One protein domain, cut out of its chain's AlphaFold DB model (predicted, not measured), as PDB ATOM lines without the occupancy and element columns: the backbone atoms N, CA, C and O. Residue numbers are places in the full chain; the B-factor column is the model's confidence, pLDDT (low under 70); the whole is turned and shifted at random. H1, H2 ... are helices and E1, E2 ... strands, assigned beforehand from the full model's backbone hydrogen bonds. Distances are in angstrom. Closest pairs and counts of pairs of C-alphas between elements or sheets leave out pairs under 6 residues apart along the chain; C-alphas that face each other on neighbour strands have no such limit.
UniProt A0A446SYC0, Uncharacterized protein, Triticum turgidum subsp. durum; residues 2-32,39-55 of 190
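This is residues 2 to 32 and 39 to 55 of the 190 residues of an uncharacterized protein of Triticum turgidum subsp. durum (UniProt A0A446SYC0). A long, strongly twisted ribbon of two antiparallel strands, E1 and E2, is widened at one end by the short strand E3, and one helix, H1, packs over that end. The residues of E1 near 30 and of E2 near 39 run on past the helix, while residues 12 to 18, at the end of H1 and after it, stick out. The printed part has 48 residues, with one named helix and three named strands in the order H1, E1, E2, E3; the sheet's order is E1, E2, E3, all antiparallel, and the class is mixed. It is loose, with a radius of gyration of the C-alphas of 12.8 A, and a rod of 46 by 22 by 16 A.

H1, residues 2 to 13, begins at C-alpha 2 (284.832, 139.573, 376.917) and measures 16.5 A. E1, residues 22 to 30, measures 26.2 A and ends at C-alpha 30 (286.483, 163.289, 382.925). E2, residues 39 to 47, measures 25.6 A. E3, residues 50 to 54, ends at C-alpha 54 (270.683, 150.434, 368.401).

H1 is on the sheet in two layers, a helix on one face of a sheet, at a height over the sheet of 9.5 A. It lies over E2 and only just over E3, where 3 of its C-alphas fall, and runs slantwise to the strands, at 48 degrees to E2 on the local plane. Its closest C-alphas to E2 are those of Ala 7 and Leu 46, 7.1 A. Every O i to N i+4 pair in H1 is within hydrogen-bond range. Between E1 and E2, N 25 and O 42 are 2.8 A apart. E2 and E3 form a hairpin, with N 45 and O 52 at 2.8 A.

The C-alphas farthest apart, of Pro 16 and Asp 32, are 46.5 A apart. Residues 33 to 38 are cut out, with 15.1 A between C-alphas 32 and 39. The link from E2 to E3 is tight. Residue 15 and residues 17 to 19 have pLDDT under 70.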
ATOM      1  N   ARG A   2     285.516 140.190 375.770       94.69
ATOM      2  CA  ARG A   2     284.832 139.573 376.917       94.69
ATOM      3  C   ARG A   2     283.316 139.797 376.893       94.69
ATOM      4  O   ARG A   2     282.554 138.866 377.110       94.69
ATOM      5  N   GLU A   3     282.893 141.016 376.594       92.75
ATOM      6  CA  GLU A   3     281.502 141.481 376.639       92.75
ATOM      7  C   GLU A   3     280.638 140.704 375.642       92.75
ATOM      8  O   GLU A   3     279.566 140.219 375.987       92.75
ATOM      9  N   LEU A   4     281.153 140.501 374.424       91.31
ATOM     10  CA  LEU A   4     280.488 139.723 373.381       91.31
ATOM     11  C   LEU A   4     280.368 138.239 373.756       91.31
ATOM     12  O   LEU A   4     279.319 137.631 373.548       91.31
ATOM     13  N   ALA A   5     281.430 137.657 374.321       93.00
ATOM     14  CA  ALA A   5     281.413 136.267 374.769       93.00
ATOM     15  C   ALA A   5     280.396 136.057 375.903       93.00
ATOM     16  O   ALA A   5     279.629 135.092 375.876       93.00
ATOM     17  N   LEU A   6     280.337 136.994 376.855       92.31
ATOM     18  CA  LEU A   6     279.334 136.998 377.918       92.31
ATOM     19  C   LEU A   6     277.922 137.162 377.357       92.31
ATOM     20  O   LEU A   6     277.043 136.405 377.752       92.31
ATOM     21  N   ALA A   7     277.710 138.068 376.400       89.94
ATOM     22  CA  ALA A   7     276.418 138.246 375.742       89.94
ATOM     23  C   ALA A   7     275.926 136.957 375.076       89.94
ATOM     24  O   ALA A   7     274.793 136.533 375.298       89.94
ATOM     25  N   CYS A   8     276.804 136.280 374.333       90.06
ATOM     26  CA  CYS A   8     276.484 135.002 373.702       90.06
ATOM     27  C   CYS A   8     276.205 133.895 374.730       90.06
ATOM     28  O   CYS A   8     275.331 133.062 374.508       90.06
ATOM     29  N   SER A   9     276.941 133.868 375.845       91.75
ATOM     30  CA  SER A   9     276.724 132.899 376.927       91.75
ATOM     31  C   SER A   9     275.386 133.137 377.631       91.75
ATOM     32  O   SER A   9     274.565 132.228 377.727       91.75
ATOM     33  N   LEU A  10     275.113 134.386 378.020       89.69
ATOM     34  CA  LEU A  10     273.853 134.798 378.638       89.69
ATOM     35  C   LEU A  10     272.663 134.519 377.722       89.69
ATOM     36  O   LEU A  10     271.653 134.021 378.196       89.69
ATOM     37  N   SER A  11     272.796 134.750 376.414       88.38
ATOM     38  CA  SER A  11     271.748 134.425 375.440       88.38
ATOM     39  C   SER A  11     271.380 132.950 375.430       88.38
ATOM     40  O   SER A  11     270.213 132.624 375.244       88.38
ATOM     41  N   LYS A  12     272.357 132.058 375.614       88.12
ATOM     42  CA  LYS A  12     272.113 130.612 375.658       88.12
ATOM     43  C   LYS A  12     271.444 130.218 376.970       88.12
ATOM     44  O   LYS A  12     270.478 129.466 376.953       88.12
ATOM     45  N   THR A  13     271.916 130.760 378.091       87.50
ATOM     46  CA  THR A  13     271.331 130.502 379.416       87.50
ATOM     47  C   THR A  13     269.902 131.037 379.526       87.50
ATOM     48  O   THR A  13     269.034 130.384 380.096       87.50
ATOM     49  N   LEU A  14     269.645 132.211 378.949       84.81
ATOM     50  CA  LEU A  14     268.346 132.885 378.957       84.81
ATOM     51  C   LEU A  14     267.453 132.464 377.779       84.81
ATOM     52  O   LEU A  14     266.357 132.990 377.647       84.81
ATOM     53  N   SER A  15     267.875 131.495 376.958       69.88
ATOM     54  CA  SER A  15     267.170 131.055 375.745       69.88
ATOM     55  C   SER A  15     265.716 130.565 375.919       69.88
ATOM     56  O   SER A  15     265.013 130.552 374.908       69.88
ATOM     57  N   PRO A  16     265.201 130.193 377.114       70.12
ATOM     58  CA  PRO A  16     263.758 130.007 377.307       70.12
ATOM     59  C   PRO A  16     262.951 131.318 377.240       70.12
ATOM     60  O   PRO A  16     261.734 131.283 377.081       70.12
ATOM     61  N   ILE A  17     263.609 132.473 377.389       64.25
ATOM     62  CA  ILE A  17     263.007 133.807 377.431       64.25
ATOM     63  C   ILE A  17     263.148 134.418 376.034       64.25
ATOM     64  O   ILE A  17     264.236 134.802 375.610       64.25
ATOM     65  N   ALA A  18     262.040 134.490 375.298       62.69
ATOM     66  CA  ALA A  18     261.964 134.921 373.899       62.69
ATOM     67  C   ALA A  18     262.142 136.443 373.697       62.69
ATOM     68  O   ALA A  18     261.388 137.075 372.953       62.69
ATOM     69  N   HIS A  19     263.111 137.061 374.372       69.69
ATOM     70  CA  HIS A  19     263.370 138.496 374.269       69.69
ATOM     71  C   HIS A  19     264.789 138.772 373.761       69.69
ATOM     72  O   HIS A  19     265.738 138.120 374.201       69.69
ATOM     73  N   PRO A  20     264.956 139.732 372.834       81.31
ATOM     74  CA  PRO A  20     266.276 140.125 372.362       81.31
ATOM     75  C   PRO A  20     267.087 140.711 373.523       81.31
ATOM     76  O   PRO A  20     266.585 141.532 374.292       81.31
ATOM     77  N   LEU A  21     268.352 140.304 373.649       88.44
ATOM     78  CA  LEU A  21     269.229 140.856 374.678       88.44
ATOM     79  C   LEU A  21     269.725 142.243 374.267       88.44
ATOM     80  O   LEU A  21     270.399 142.400 373.245       88.44
ATOM     81  N   LEU A  22     269.419 143.230 375.108       91.00
ATOM     82  CA  LEU A  22     269.930 144.590 375.017       91.00
ATOM     83  C   LEU A  22     271.157 144.739 375.923       91.00
ATOM     84  O   LEU A  22     271.097 144.471 377.120       91.00
ATOM     85  N   PHE A  23     272.256 145.214 375.350       92.88
ATOM     86  CA  PHE A  23     273.477 145.571 376.057       92.88
ATOM     87  C   PHE A  23     273.648 147.084 376.047       92.88
ATOM     88  O   PHE A  23     273.698 147.694 374.982       92.88
ATOM     89  N   ILE A  24     273.767 147.685 377.228       94.62
ATOM     90  CA  ILE A  24     274.067 149.109 377.383       94.62
ATOM     91  C   ILE A  24     275.506 149.221 377.877       94.62
ATOM     92  O   ILE A  24     275.828 148.776 378.977       94.62
ATOM     93  N   LEU A  25     276.372 149.795 377.047       94.19
ATOM     94  CA  LEU A  25     277.736 150.142 377.420       94.19
ATOM     95  C   LEU A  25     277.749 151.590 377.900       94.19
ATOM     96  O   LEU A  25     277.366 152.476 377.139       94.19
ATOM     97  N   VAL A  26     278.205 151.812 379.130       95.62
ATOM     98  CA  VAL A  26     278.406 153.148 379.704       95.62
ATOM     99  C   VAL A  26     279.905 153.397 379.830       95.62
ATOM    100  O   VAL A  26     280.640 152.549 380.334       95.62
ATOM    101  N   SER A  27     280.364 154.541 379.338       95.56
ATOM    102  CA  SER A  27     281.768 154.940 379.284       95.56
ATOM    103  C   SER A  27     281.927 156.303 379.961       95.56
ATOM    104  O   SER A  27     281.784 157.333 379.302       95.56
ATOM    105  N   PRO A  28     282.162 156.325 381.287       95.62
ATOM    106  CA  PRO A  28     282.451 157.558 382.000       95.62
ATOM    107  C   PRO A  28     283.849 158.071 381.635       95.62
ATOM    108  O   PRO A  28     284.806 157.298 381.562       95.62
ATOM    109  N   SER A  29     283.972 159.377 381.449       96.12
ATOM    110  CA  SER A  29     285.238 160.082 381.274       96.12
ATOM    111  C   SER A  29     285.186 161.432 381.991       96.12
ATOM    112  O   SER A  29     284.114 161.955 382.304       96.12
ATOM    113  N   ALA A  30     286.352 161.982 382.302       96.62
ATOM    114  CA  ALA A  30     286.483 163.289 382.925       96.62
ATOM    115  C   ALA A  30     287.605 164.072 382.239       96.62
ATOM    116  O   ALA A  30     288.515 163.462 381.675       96.62
ATOM    117  N   SER A  31     287.526 165.398 382.275       95.44
ATOM    118  CA  SER A  31     288.636 166.264 381.883       95.44
ATOM    119  C   SER A  31     289.809 166.115 382.853       95.44
ATOM    120  O   SER A  31     289.628 165.696 383.997       95.44
ATOM    121  N   ASP A  32     291.013 166.478 382.410       96.19
ATOM    122  CA  ASP A  32     292.238 166.343 383.213       96.19
ATOM    123  C   ASP A  32     292.179 167.149 384.523       96.19
ATOM    124  O   ASP A  32     292.714 166.734 385.548       96.19
ATOM    125  N   PHE A  39     279.363 161.074 380.505       95.31
ATOM    126  CA  PHE A  39     278.851 159.719 380.689       95.31
ATOM    127  C   PHE A  39     278.236 159.256 379.376       95.31
ATOM    128  O   PHE A  39     277.023 159.335 379.173       95.31
ATOM    129  N   ASP A  40     279.092 158.793 378.470       94.81
ATOM    130  CA  ASP A  40     278.643 158.324 377.168       94.81
ATOM    131  C   ASP A  40     277.976 156.961 377.312       94.81
ATOM    132  O   ASP A  40     278.471 156.079 378.016       94.81
ATOM    133  N   TYR A  41     276.859 156.760 376.619       94.56
ATOM    134  CA  TYR A  41     276.194 155.466 376.567       94.56
ATOM    135  C   TYR A  41     275.952 155.029 375.126       94.56
ATOM    136  O   TYR A  41     275.641 155.831 374.244       94.56
ATOM    137  N   ARG A  42     276.090 153.726 374.879       94.62
ATOM    138  CA  ARG A  42     275.760 153.092 373.599       94.62
ATOM    139  C   ARG A  42     274.967 151.824 373.854       94.62
ATOM    140  O   ARG A  42     275.367 150.990 374.664       94.62
ATOM    141  N   ALA A  43     273.853 151.681 373.151       95.69
ATOM    142  CA  ALA A  43     273.020 150.494 373.220       95.69
ATOM    143  C   ALA A  43     273.316 149.565 372.037       95.69
ATOM    144  O   ALA A  43     273.537 150.016 370.912       95.69
ATOM    145  N   PHE A  44     273.307 148.262 372.292       94.81
ATOM    146  CA  PHE A  44     273.533 147.220 371.301       94.81
ATOM    147  C   PHE A  44     272.518 146.098 371.477       94.81
ATOM    148  O   PHE A  44     272.266 145.656 372.595       94.81
ATOM    149  N   LEU A  45     271.977 145.591 370.378       93.62
ATOM    150  CA  LEU A  45     271.185 144.367 370.366       93.62
ATOM    151  C   LEU A  45     272.083 143.187 370.021       93.62
ATOM    152  O   LEU A  45     272.875 143.254 369.076       93.62
ATOM    153  N   LEU A  46     271.944 142.094 370.764       90.88
ATOM    154  CA  LEU A  46     272.561 140.834 370.386       90.88
ATOM    155  C   LEU A  46     271.709 140.158 369.307       90.88
ATOM    156  O   LEU A  46     270.611 139.676 369.576       90.88
ATOM    157  N   VAL A  47     272.241 140.104 368.089       89.19
ATOM    158  CA  VAL A  47     271.631 139.400 366.958       89.19
ATOM    159  C   VAL A  47     272.560 138.258 366.563       89.19
ATOM    160  O   VAL A  47     273.661 138.471 366.047       89.19
ATOM    161  N   GLY A  48     272.143 137.029 366.869       86.19
ATOM    162  CA  GLY A  48     273.009 135.857 366.775       86.19
ATOM    163  C   GLY A  48     274.211 135.994 367.713       86.19
ATOM    164  O   GLY A  48     274.058 136.046 368.928       86.19
ATOM    165  N   SER A  49     275.416 136.070 367.150       88.38
ATOM    166  CA  SER A  49     276.679 136.236 367.885       88.38
ATOM    167  C   SER A  49     277.325 137.607 367.668       88.38
ATOM    168  O   SER A  49     278.548 137.742 367.734       88.38
ATOM    169  N   ARG A  50     276.520 138.631 367.353       91.75
ATOM    170  CA  ARG A  50     276.994 139.982 367.027       91.75
ATOM    171  C   ARG A  50     276.229 141.040 367.810       91.75
ATOM    172  O   ARG A  50     275.017 140.941 367.963       91.75
ATOM    173  N   LEU A  51     276.945 142.068 368.257       92.81
ATOM    174  CA  LEU A  51     276.364 143.258 368.873       92.81
ATOM    175  C   LEU A  51     276.130 144.313 367.794       92.81
ATOM    176  O   LEU A  51     277.081 144.827 367.205       92.81
ATOM    177  N   VAL A  52     274.863 144.611 367.529       94.56
ATOM    178  CA  VAL A  52     274.439 145.600 366.536       94.56
ATOM    179  C   VAL A  52     274.044 146.881 367.270       94.56
ATOM    180  O   VAL A  52     273.173 146.805 368.136       94.56
ATOM    181  N   PRO A  53     274.657 148.046 366.974       95.31
ATOM    182  CA  PRO A  53     274.264 149.309 367.591       95.31
ATOM    183  C   PRO A  53     272.771 149.588 367.390       95.31
ATOM    184  O   PRO A  53     272.252 149.419 366.288       95.31
ATOM    185  N   THR A  54     272.094 150.039 368.443       95.06
ATOM    186  CA  THR A  54     270.683 150.434 368.401       95.06
ATOM    187  C   THR A  54     270.481 151.783 369.077       95.06
ATOM    188  O   THR A  54     271.233 152.171 369.972       95.06
ATOM    189  N   SER A  55     269.434 152.496 368.672       92.69
ATOM    190  CA  SER A  55     268.980 153.693 369.372       92.69
ATOM    191  C   SER A  55     268.287 153.324 370.682       92.69
ATOM    192  O   SER A  55     267.522 152.358 370.737       92.69
TER     193      SER A  55